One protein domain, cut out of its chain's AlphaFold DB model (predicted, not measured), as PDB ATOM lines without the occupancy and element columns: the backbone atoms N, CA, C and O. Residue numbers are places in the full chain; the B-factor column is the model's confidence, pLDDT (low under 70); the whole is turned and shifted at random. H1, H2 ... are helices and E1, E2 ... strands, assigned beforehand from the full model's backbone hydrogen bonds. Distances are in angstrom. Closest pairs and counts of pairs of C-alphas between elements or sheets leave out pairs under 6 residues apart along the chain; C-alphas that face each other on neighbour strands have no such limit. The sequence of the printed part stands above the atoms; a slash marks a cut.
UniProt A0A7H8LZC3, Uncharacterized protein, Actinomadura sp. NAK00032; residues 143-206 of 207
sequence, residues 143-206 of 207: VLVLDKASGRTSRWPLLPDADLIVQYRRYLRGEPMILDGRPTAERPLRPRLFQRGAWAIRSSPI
ATOM      1  N   VAL A 143      -2.674 -26.363  46.885       87.75
ATOM      2  CA  VAL A 143      -3.622 -27.365  47.366       87.75
ATOM      3  C   VAL A 143      -3.043 -28.130  48.553       87.75
ATOM      4  O   VAL A 143      -1.823 -28.242  48.720       87.75
ATOM      5  N   LEU A 144      -3.930 -28.647  49.400       89.69
ATOM      6  CA  LEU A 144      -3.577 -29.599  50.448       89.69
ATOM      7  C   LEU A 144      -3.851 -31.012  49.939       89.69
ATOM      8  O   LEU A 144      -4.968 -31.329  49.540       89.69
ATOM      9  N   VAL A 145      -2.827 -31.856  49.982       88.88
ATOM     10  CA  VAL A 145      -2.918 -33.281  49.672       88.88
ATOM     11  C   VAL A 145      -2.929 -34.048  50.986       88.88
ATOM     12  O   VAL A 145      -1.982 -33.953  51.776       88.88
ATOM     13  N   LEU A 146      -4.011 -34.790  51.205       89.62
ATOM     14  CA  LEU A 146      -4.206 -35.654  52.360       89.62
ATOM     15  C   LEU A 146      -3.980 -37.103  51.931       89.62
ATOM     16  O   LEU A 146      -4.725 -37.650  51.115       89.62
ATOM     17  N   ASP A 147      -2.941 -37.719  52.482       87.75
ATOM     18  CA  ASP A 147      -2.678 -39.138  52.298       87.75
ATOM     19  C   ASP A 147      -3.697 -39.942  53.113       87.75
ATOM     20  O   ASP A 147      -3.710 -39.901  54.342       87.75
ATOM     21  N   LYS A 148      -4.554 -40.687  52.413       88.00
ATOM     22  CA  LYS A 148      -5.610 -41.500  53.031       88.00
ATOM     23  C   LYS A 148      -5.071 -42.626  53.914       88.00
ATOM     24  O   LYS A 148      -5.743 -43.000  54.866       88.00
ATOM     25  N   ALA A 149      -3.909 -43.188  53.583       88.25
ATOM     26  CA  ALA A 149      -3.345 -44.326  54.299       88.25
ATOM     27  C   ALA A 149      -2.608 -43.883  55.566       88.25
ATOM     28  O   ALA A 149      -2.700 -44.545  56.595       88.25
ATOM     29  N   SER A 150      -1.879 -42.767  55.490       83.94
ATOM     30  CA  SER A 150      -1.060 -42.284  56.610       83.94
ATOM     31  C   SER A 150      -1.689 -41.141  57.406       83.94
ATOM     32  O   SER A 150      -1.139 -40.741  58.430       83.94
ATOM     33  N   GLY A 151      -2.790 -40.559  56.924       84.19
ATOM     34  CA  GLY A 151      -3.366 -39.334  57.478       84.19
ATOM     35  C   GLY A 151      -2.450 -38.115  57.325       84.19
ATOM     36  O   GLY A 151      -2.732 -37.054  57.873       84.19
ATOM     37  N   ARG A 152      -1.323 -38.218  56.612       85.38
ATOM     38  CA  ARG A 152      -0.388 -37.098  56.484       85.38
ATOM     39  C   ARG A 152      -0.971 -36.028  55.582       85.38
ATOM     40  O   ARG A 152      -1.419 -36.302  54.471       85.38
ATOM     41  N   THR A 153      -0.866 -34.786  56.033       84.94
ATOM     42  CA  THR A 153      -1.225 -33.624  55.225       84.94
ATOM     43  C   THR A 153       0.033 -32.990  54.656       84.94
ATOM     44  O   THR A 153       1.051 -32.850  55.342       84.94
ATOM     45  N   SER A 154      -0.022 -32.612  53.384       85.00
ATOM     46  CA  SER A 154       1.085 -31.970  52.687       85.00
ATOM     47  C   SER A 154       0.605 -30.844  51.778       85.00
ATOM     48  O   SER A 154      -0.478 -30.925  51.209       85.00
ATOM     49  N   ARG A 155       1.397 -29.772  51.649       86.25
ATOM     50  CA  ARG A 155       1.058 -28.601  50.821       86.25
ATOM     51  C   ARG A 155       1.781 -28.640  49.474       86.25
ATOM     52  O   ARG A 155       3.001 -28.799  49.446       86.25
ATOM     53  N   TRP A 156       1.023 -28.483  48.392       88.94
ATOM     54  CA  TRP A 156       1.460 -28.654  47.004       88.94
ATOM     55  C   TRP A 156       1.073 -27.432  46.162       88.94
ATOM     56  O   TRP A 156       0.147 -26.719  46.550       88.94
ATOM     57  N   PRO A 157       1.747 -27.161  45.032       87.94
ATOM     58  CA  PRO A 157       1.274 -26.160  44.077       87.94
ATOM     59  C   PRO A 157      -0.131 -26.504  43.574       87.94
ATOM     60  O   PRO A 157      -0.461 -27.686  43.459       87.94
ATOM     61  N   LEU A 158      -0.941 -25.493  43.251       86.81
ATOM     62  CA  LEU A 158      -2.177 -25.716  42.505       86.81
ATOM     63  C   LEU A 158      -1.827 -26.281  41.121       86.81
ATOM     64  O   LEU A 158      -1.118 -25.644  40.344       86.81
ATOM     65  N   LEU A 159      -2.291 -27.497  40.860       86.50
ATOM     66  CA  LEU A 159      -2.020 -28.284  39.662       86.50
ATOM     67  C   LEU A 159      -3.330 -28.923  39.184       86.50
ATOM     68  O   LEU A 159      -4.190 -29.199  40.025       86.50
ATOM     69  N   PRO A 160      -3.474 -29.211  37.879       86.31
ATOM     70  CA  PRO A 160      -4.541 -30.076  37.387       86.31
ATOM     71  C   PRO A 160      -4.527 -31.447  38.083       86.31
ATOM     72  O   PRO A 160      -3.462 -31.979  38.404       86.31
ATOM     73  N   ASP A 161      -5.697 -32.067  38.258       87.50
ATOM     74  CA  ASP A 161      -5.833 -33.348  38.973       87.50
ATOM     75  C   ASP A 161      -4.950 -34.464  38.394       87.50
ATOM     76  O   ASP A 161      -4.343 -35.242  39.135       87.50
ATOM     77  N   ALA A 162      -4.833 -34.526  37.065       86.81
ATOM     78  CA  ALA A 162      -3.972 -35.491  36.386       86.81
ATOM     79  C   ALA A 162      -2.498 -35.328  36.799       86.81
ATOM     80  O   ALA A 162      -1.822 -36.316  37.102       86.81
ATOM     81  N   ASP A 163      -2.026 -34.085  36.895       87.94
ATOM     82  CA  ASP A 163      -0.665 -33.777  37.325       87.94
ATOM     83  C   ASP A 163      -0.484 -34.057  38.815       87.94
ATOM     84  O   ASP A 163       0.527 -34.647  39.200       87.94
ATOM     85  N   LEU A 164      -1.471 -33.736  39.660       89.56
ATOM     86  CA  LEU A 164      -1.436 -34.088  41.084       89.56
ATOM     87  C   LEU A 164      -1.256 -35.594  41.289       89.56
ATOM     88  O   LEU A 164      -0.420 -35.999  42.097       89.56
ATOM     89  N   ILE A 165      -1.968 -36.432  40.530       91.19
ATOM     90  CA  ILE A 165      -1.832 -37.896  40.601       91.19
ATOM     91  C   ILE A 165      -0.408 -38.331  40.240       91.19
ATOM     92  O   ILE A 165       0.200 -39.139  40.955       91.19
ATOM     93  N   VAL A 166       0.135 -37.808  39.138       90.00
ATOM     94  CA  VAL A 166       1.490 -38.140  38.682       90.00
ATOM     95  C   VAL A 166       2.519 -37.709  39.721       90.00
ATOM     96  O   VAL A 166       3.333 -38.527  40.156       90.00
ATOM     97  N   GLN A 167       2.468 -36.457  40.170       88.44
ATOM     98  CA  GLN A 167       3.431 -35.934  41.133       88.44
ATOM     99  C   GLN A 167       3.299 -36.621  42.503       88.44
ATOM    100  O   GLN A 167       4.317 -36.881  43.144       88.44
ATOM    101  N   TYR A 168       2.090 -37.008  42.928       90.69
ATOM    102  CA  TYR A 168       1.880 -37.779  44.158       90.69
ATOM    103  C   TYR A 168       2.554 -39.154  44.107       90.69
ATOM    104  O   TYR A 168       3.276 -39.527  45.031       90.69
ATOM    105  N   ARG A 169       2.424 -39.884  42.993       90.94
ATOM    106  CA  ARG A 169       3.126 -41.171  42.799       90.94
ATOM    107  C   ARG A 169       4.647 -41.022  42.813       90.94
ATOM    108  O   ARG A 169       5.354 -41.923  43.256       90.94
ATOM    109  N   ARG A 170       5.164 -39.900  42.316       88.25
ATOM    110  CA  ARG A 170       6.600 -39.585  42.331       88.25
ATOM    111  C   ARG A 170       7.083 -39.277  43.743       88.25
ATOM    112  O   ARG A 170       8.060 -39.868  44.186       88.25
ATOM    113  N   TYR A 171       6.323 -38.480  44.486       86.44
ATOM    114  CA  TYR A 171       6.563 -38.237  45.907       86.44
ATOM    115  C   TYR A 171       6.594 -39.529  46.736       86.44
ATOM    116  O   TYR A 171       7.515 -39.707  47.530       86.44
ATOM    117  N   LEU A 172       5.662 -40.465  46.510       87.12
ATOM    118  CA  LEU A 172       5.672 -41.767  47.194       87.12
ATOM    119  C   LEU A 172       6.936 -42.593  46.901       87.12
ATOM    120  O   LEU A 172       7.338 -43.406  47.729       87.12
ATOM    121  N   ARG A 173       7.579 -42.372  45.750       88.62
ATOM    122  CA  ARG A 173       8.848 -43.003  45.355       88.62
ATOM    123  C   ARG A 173      10.089 -42.201  45.771       88.62
ATOM    124  O   ARG A 173      11.200 -42.594  45.436       88.62
ATOM    125  N   GLY A 174       9.919 -41.080  46.478       82.75
ATOM    126  CA  GLY A 174      11.017 -40.181  46.847       82.75
ATOM    127  C   GLY A 174      11.603 -39.393  45.668       82.75
ATOM    128  O   GLY A 174      12.688 -38.828  45.781       82.75
ATOM    129  N   GLU A 175      10.906 -39.347  44.533       81.50
ATOM    130  CA  GLU A 175      11.350 -38.621  43.346       81.50
ATOM    131  C   GLU A 175      11.027 -37.117  43.453       81.50
ATOM    132  O   GLU A 175       9.985 -36.735  43.998       81.50
ATOM    133  N   PRO A 176      11.869 -36.233  42.884       76.00
ATOM    134  CA  PRO A 176      11.622 -34.794  42.899       76.00
ATOM    135  C   PRO A 176      10.451 -34.435  41.986       76.00
ATOM    136  O   PRO A 176      10.393 -34.922  40.862       76.00
ATOM    137  N   MET A 177       9.568 -33.523  42.398       78.25
ATOM    138  CA  MET A 177       8.466 -33.032  41.556       78.25
ATOM    139  C   MET A 177       8.994 -32.464  40.226       78.25
ATOM    140  O   MET A 177      10.031 -31.801  40.212       78.25
ATOM    141  N   ILE A 178       8.305 -32.731  39.117       77.75
ATOM    142  CA  ILE A 178       8.618 -32.170  37.794       77.75
ATOM    143  C   ILE A 178       7.524 -31.168  37.459       77.75
ATOM    144  O   ILE A 178       6.355 -31.538  37.426       77.75
ATOM    145  N   LEU A 179       7.914 -29.924  37.210       72.69
ATOM    146  CA  LEU A 179       7.022 -28.851  36.780       72.69
ATOM    147  C   LEU A 179       7.524 -28.390  35.406       72.69
ATOM    148  O   LEU A 179       8.729 -28.204  35.234       72.69
ATOM    149  N   ASP A 180       6.634 -28.299  34.419       67.69
ATOM    150  CA  ASP A 180       6.949 -27.894  33.035       67.69
ATOM    151  C   ASP A 180       8.043 -28.742  32.358       67.69
ATOM    152  O   ASP A 180       8.888 -28.241  31.614       67.69
ATOM    153  N   GLY A 181       8.092 -30.041  32.665       63.66
ATOM    154  CA  GLY A 181       9.113 -30.946  32.128       63.66
ATOM    155  C   GLY A 181      10.512 -30.780  32.738       63.66
ATOM    156  O   GLY A 181      11.441 -31.437  32.274       63.66
ATOM    157  N   ARG A 182      10.685 -29.957  33.788       58.03
ATOM    158  CA  ARG A 182      11.960 -29.803  34.514       58.03
ATOM    159  C   ARG A 182      11.882 -30.317  35.958       58.03
ATOM    160  O   ARG A 182      10.915 -30.006  36.664       58.03
ATOM    161  N   PRO A 183      12.884 -31.072  36.451       59.12
ATOM    162  CA  PRO A 183      12.947 -31.477  37.851       59.12
ATOM    163  C   PRO A 183      13.121 -30.272  38.781       59.12
ATOM    164  O   PRO A 183      13.975 -29.412  38.569       59.12
ATOM    165  N   THR A 184      12.384 -30.248  39.891       58.53
ATOM    166  CA  THR A 184      12.577 -29.254  40.966       58.53
ATOM    167  C   THR A 184      13.978 -29.302  41.588       58.53
ATOM    168  O   THR A 184      14.424 -28.294  42.132       58.53
ATOM    169  N   ALA A 185      14.689 -30.428  41.458       53.25
ATOM    170  CA  ALA A 185      16.066 -30.612  41.920       53.25
ATOM    171  C   ALA A 185      17.114 -29.795  41.132       53.25
ATOM    172  O   ALA A 185      18.202 -29.562  41.648       53.25
ATOM    173  N   GLU A 186      16.799 -29.329  39.917       43.06
ATOM    174  CA  GLU A 186      17.729 -28.563  39.065       43.06
ATOM    175  C   GLU A 186      17.650 -27.040  39.276       43.06
ATOM    176  O   GLU A 186      18.416 -26.281  38.681       43.06
ATOM    177  N   ARG A 187      16.747 -26.549  40.140       47.28
ATOM    178  CA  ARG A 187      16.719 -25.126  40.521       47.28
ATOM    179  C   ARG A 187      17.772 -24.869  41.613       47.28
ATOM    180  O   ARG A 187      17.734 -25.539  42.643       47.28
ATOM    181  N   PRO A 188      18.702 -23.910  41.430       37.16
ATOM    182  CA  PRO A 188      19.869 -23.770  42.297       37.16
ATOM    183  C   PRO A 188      19.482 -23.511  43.759       37.16
ATOM    184  O   PRO A 188      18.783 -22.548  44.080       37.16
ATOM    185  N   LEU A 189      19.996 -24.362  44.649       39.38
ATOM    186  CA  LEU A 189      19.960 -24.202  46.101       39.38
ATOM    187  C   LEU A 189      20.817 -22.987  46.496       39.38
ATOM    188  O   LEU A 189      22.042 -23.079  46.537       39.38
ATOM    189  N   ARG A 190      20.195 -21.841  46.799       34.06
ATOM    190  CA  ARG A 190      20.869 -20.736  47.507       34.06
ATOM    191  C   ARG A 190      20.569 -20.781  49.012       34.06
ATOM    192  O   ARG A 190      19.483 -21.217  49.401       34.06
ATOM    193  N   PRO A 191      21.539 -20.393  49.861       33.59
ATOM    194  CA  PRO A 191      21.526 -20.706  51.279       33.59
ATOM    195  C   PRO A 191      20.480 -19.915  52.067       33.59
ATOM    196  O   PRO A 191      20.059 -18.820  51.711       33.59
ATOM    197  N   ARG A 192      20.095 -20.562  53.165       42.38
ATOM    198  CA  ARG A 192      19.152 -20.203  54.224       42.38
ATOM    199  C   ARG A 192      19.176 -18.715  54.576       42.38
ATOM    200  O   ARG A 192      20.010 -18.313  55.368       42.38
ATOM    201  N   LEU A 193      18.245 -17.950  54.018       33.31
ATOM    202  CA  LEU A 193      17.558 -16.784  54.592       33.31
ATOM    203  C   LEU A 193      16.608 -16.299  53.482       33.31
ATOM    204  O   LEU A 193      17.058 -15.915  52.413       33.31
ATOM    205  N   PHE A 194      15.295 -16.393  53.715       37.38
ATOM    206  CA  PHE A 194      14.213 -16.084  52.761       37.38
ATOM    207  C   PHE A 194      14.068 -17.056  51.565       37.38
ATOM    208  O   PHE A 194      14.611 -16.866  50.483       37.38
ATOM    209  N   GLN A 195      13.248 -18.104  51.739       37.84
ATOM    210  CA  GLN A 195      12.839 -19.015  50.660       37.84
ATOM    211  C   GLN A 195      11.894 -18.320  49.655       37.84
ATOM    212  O   GLN A 195      10.675 -18.388  49.790       37.84
ATOM    213  N   ARG A 196      12.447 -17.707  48.606       36.12
ATOM    214  CA  ARG A 196      11.770 -17.516  47.310       36.12
ATOM    215  C   ARG A 196      12.542 -18.328  46.266       36.12
ATOM    216  O   ARG A 196      13.668 -17.968  45.949       36.12
ATOM    217  N   GLY A 197      11.968 -19.427  45.759       35.16
ATOM    218  CA  GLY A 197      12.513 -20.099  44.563       35.16
ATOM    219  C   GLY A 197      12.303 -21.612  44.394       35.16
ATOM    220  O   GLY A 197      12.354 -22.078  43.260       35.16
ATOM    221  N   ALA A 198      12.025 -22.389  45.449       45.12
ATOM    222  CA  ALA A 198      11.844 -23.846  45.345       45.12
ATOM    223  C   ALA A 198      10.571 -24.314  46.067       45.12
ATOM    224  O   ALA A 198      10.330 -23.941  47.216       45.12
ATOM    225  N   TRP A 199       9.755 -25.132  45.395       54.34
ATOM    226  CA  TRP A 199       8.579 -25.762  45.993       54.34
ATOM    227  C   TRP A 199       9.029 -26.883  46.935       54.34
ATOM    228  O   TRP A 199       9.438 -27.950  46.489       54.34
ATOM    229  N   ALA A 200       8.984 -26.632  48.243       57.62
ATOM    230  CA  ALA A 200       9.227 -27.652  49.256       57.62
ATOM    231  C   ALA A 200       7.886 -28.217  49.738       57.62
ATOM    232  O   ALA A 200       7.073 -27.472  50.294       57.62
ATOM    233  N   ILE A 201       7.667 -29.523  49.555       58.75
ATOM    234  CA  ILE A 201       6.521 -30.214  50.154       58.75
ATOM    235  C   ILE A 201       6.723 -30.181  51.667       58.75
ATOM    236  O   ILE A 201       7.618 -30.829  52.210       58.75
ATOM    237  N   ARG A 202       5.899 -29.397  52.359       61.22
ATOM    238  CA  ARG A 202       5.861 -29.388  53.821       61.22
ATOM    239  C   ARG A 202       4.808 -30.389  54.256       61.22
ATOM    240  O   ARG A 202       3.637 -30.213  53.928       61.22
ATOM    241  N   SER A 203       5.236 -31.442  54.944       60.94
ATOM    242  CA  SER A 203       4.330 -32.349  55.639       60.94
ATOM    243  C   SER A 203       4.208 -31.933  57.094       60.94
ATOM    244  O   SER A 203       5.216 -31.656  57.742       60.94
ATOM    245  N   SER A 204       2.989 -31.958  57.609       53.78
ATOM    246  CA  SER A 204       2.733 -31.853  59.041       53.78
ATOM    247  C   SER A 204       1.827 -33.009  59.461       53.78
ATOM    248  O   SER A 204       0.969 -33.419  58.669       53.78
ATOM    249  N   PRO A 205       2.023 -33.576  60.664       47.78
ATOM    250  CA  PRO A 205       1.001 -34.421  61.263       47.78
ATOM    251  C   PRO A 205      -0.278 -33.588  61.449       47.78
ATOM    252  O   PRO A 205      -0.199 -32.382  61.696       47.78
ATOM    253  N   ILE A 206      -1.440 -34.216  61.266       46.34
ATOM    254  CA  ILE A 206      -2.725 -33.603  61.628       46.34
ATOM    255  C   ILE A 206      -2.703 -33.391  63.156       46.34
ATOM    256  O   ILE A 206      -2.287 -34.323  63.849       46.34
TER     257      ILE A 206
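Overview. This is residues 143 to 206 of the 207 residues of an uncharacterized protein of Actinomadura sp. NAK00032 (UniProt A0A7H8LZC3). What is the shape? With little regular structure, it is a small antiparallel sheet, E1 - E2 - E3, grazed by helix H1, and a long loop whose residues 191 to 196 stick out. What makes it up? Of 64 printed residues, 24 are in named elements, mixed, in order E1, E2, H1, E3. It is only just compact, close to loose, with radius of gyration of the C-alphas 12.5 A and spans 34 by 27 by 20 A.

Along the chain. Where are the strands? E2, residues 153 to 157, spans 13.6 A from first to last C-alpha; E1, residues 143 to 146, 9.7 A, from C-alpha 143 at (-3.622, -27.365, 47.366); E3, residues 202 to 204, 6.6 A, to C-alpha 204 at (2.733, -31.853, 59.041). Where is the helix? H1, residues 161 to 172, spans 16.5 A.

Arrangement. How do strands pair? Hairpin E1 and E2 is antiparallel at 149 degrees, with N 145 and O 154 2.8 A apart, within hydrogen-bond range. E2 and E3 are antiparallel at 159 degrees, with N 204 and O 153 within range at 3.1 A. And H1? It only grazes the sheet, with residues 164 to 168; every O i to N i+4 pair is within range.

Size, cuts and confidence. Which link is long? H1 to E3, 29 residues. Is confidence low? Residues 180 to 206 have pLDDT under 70; the printed part has no cut.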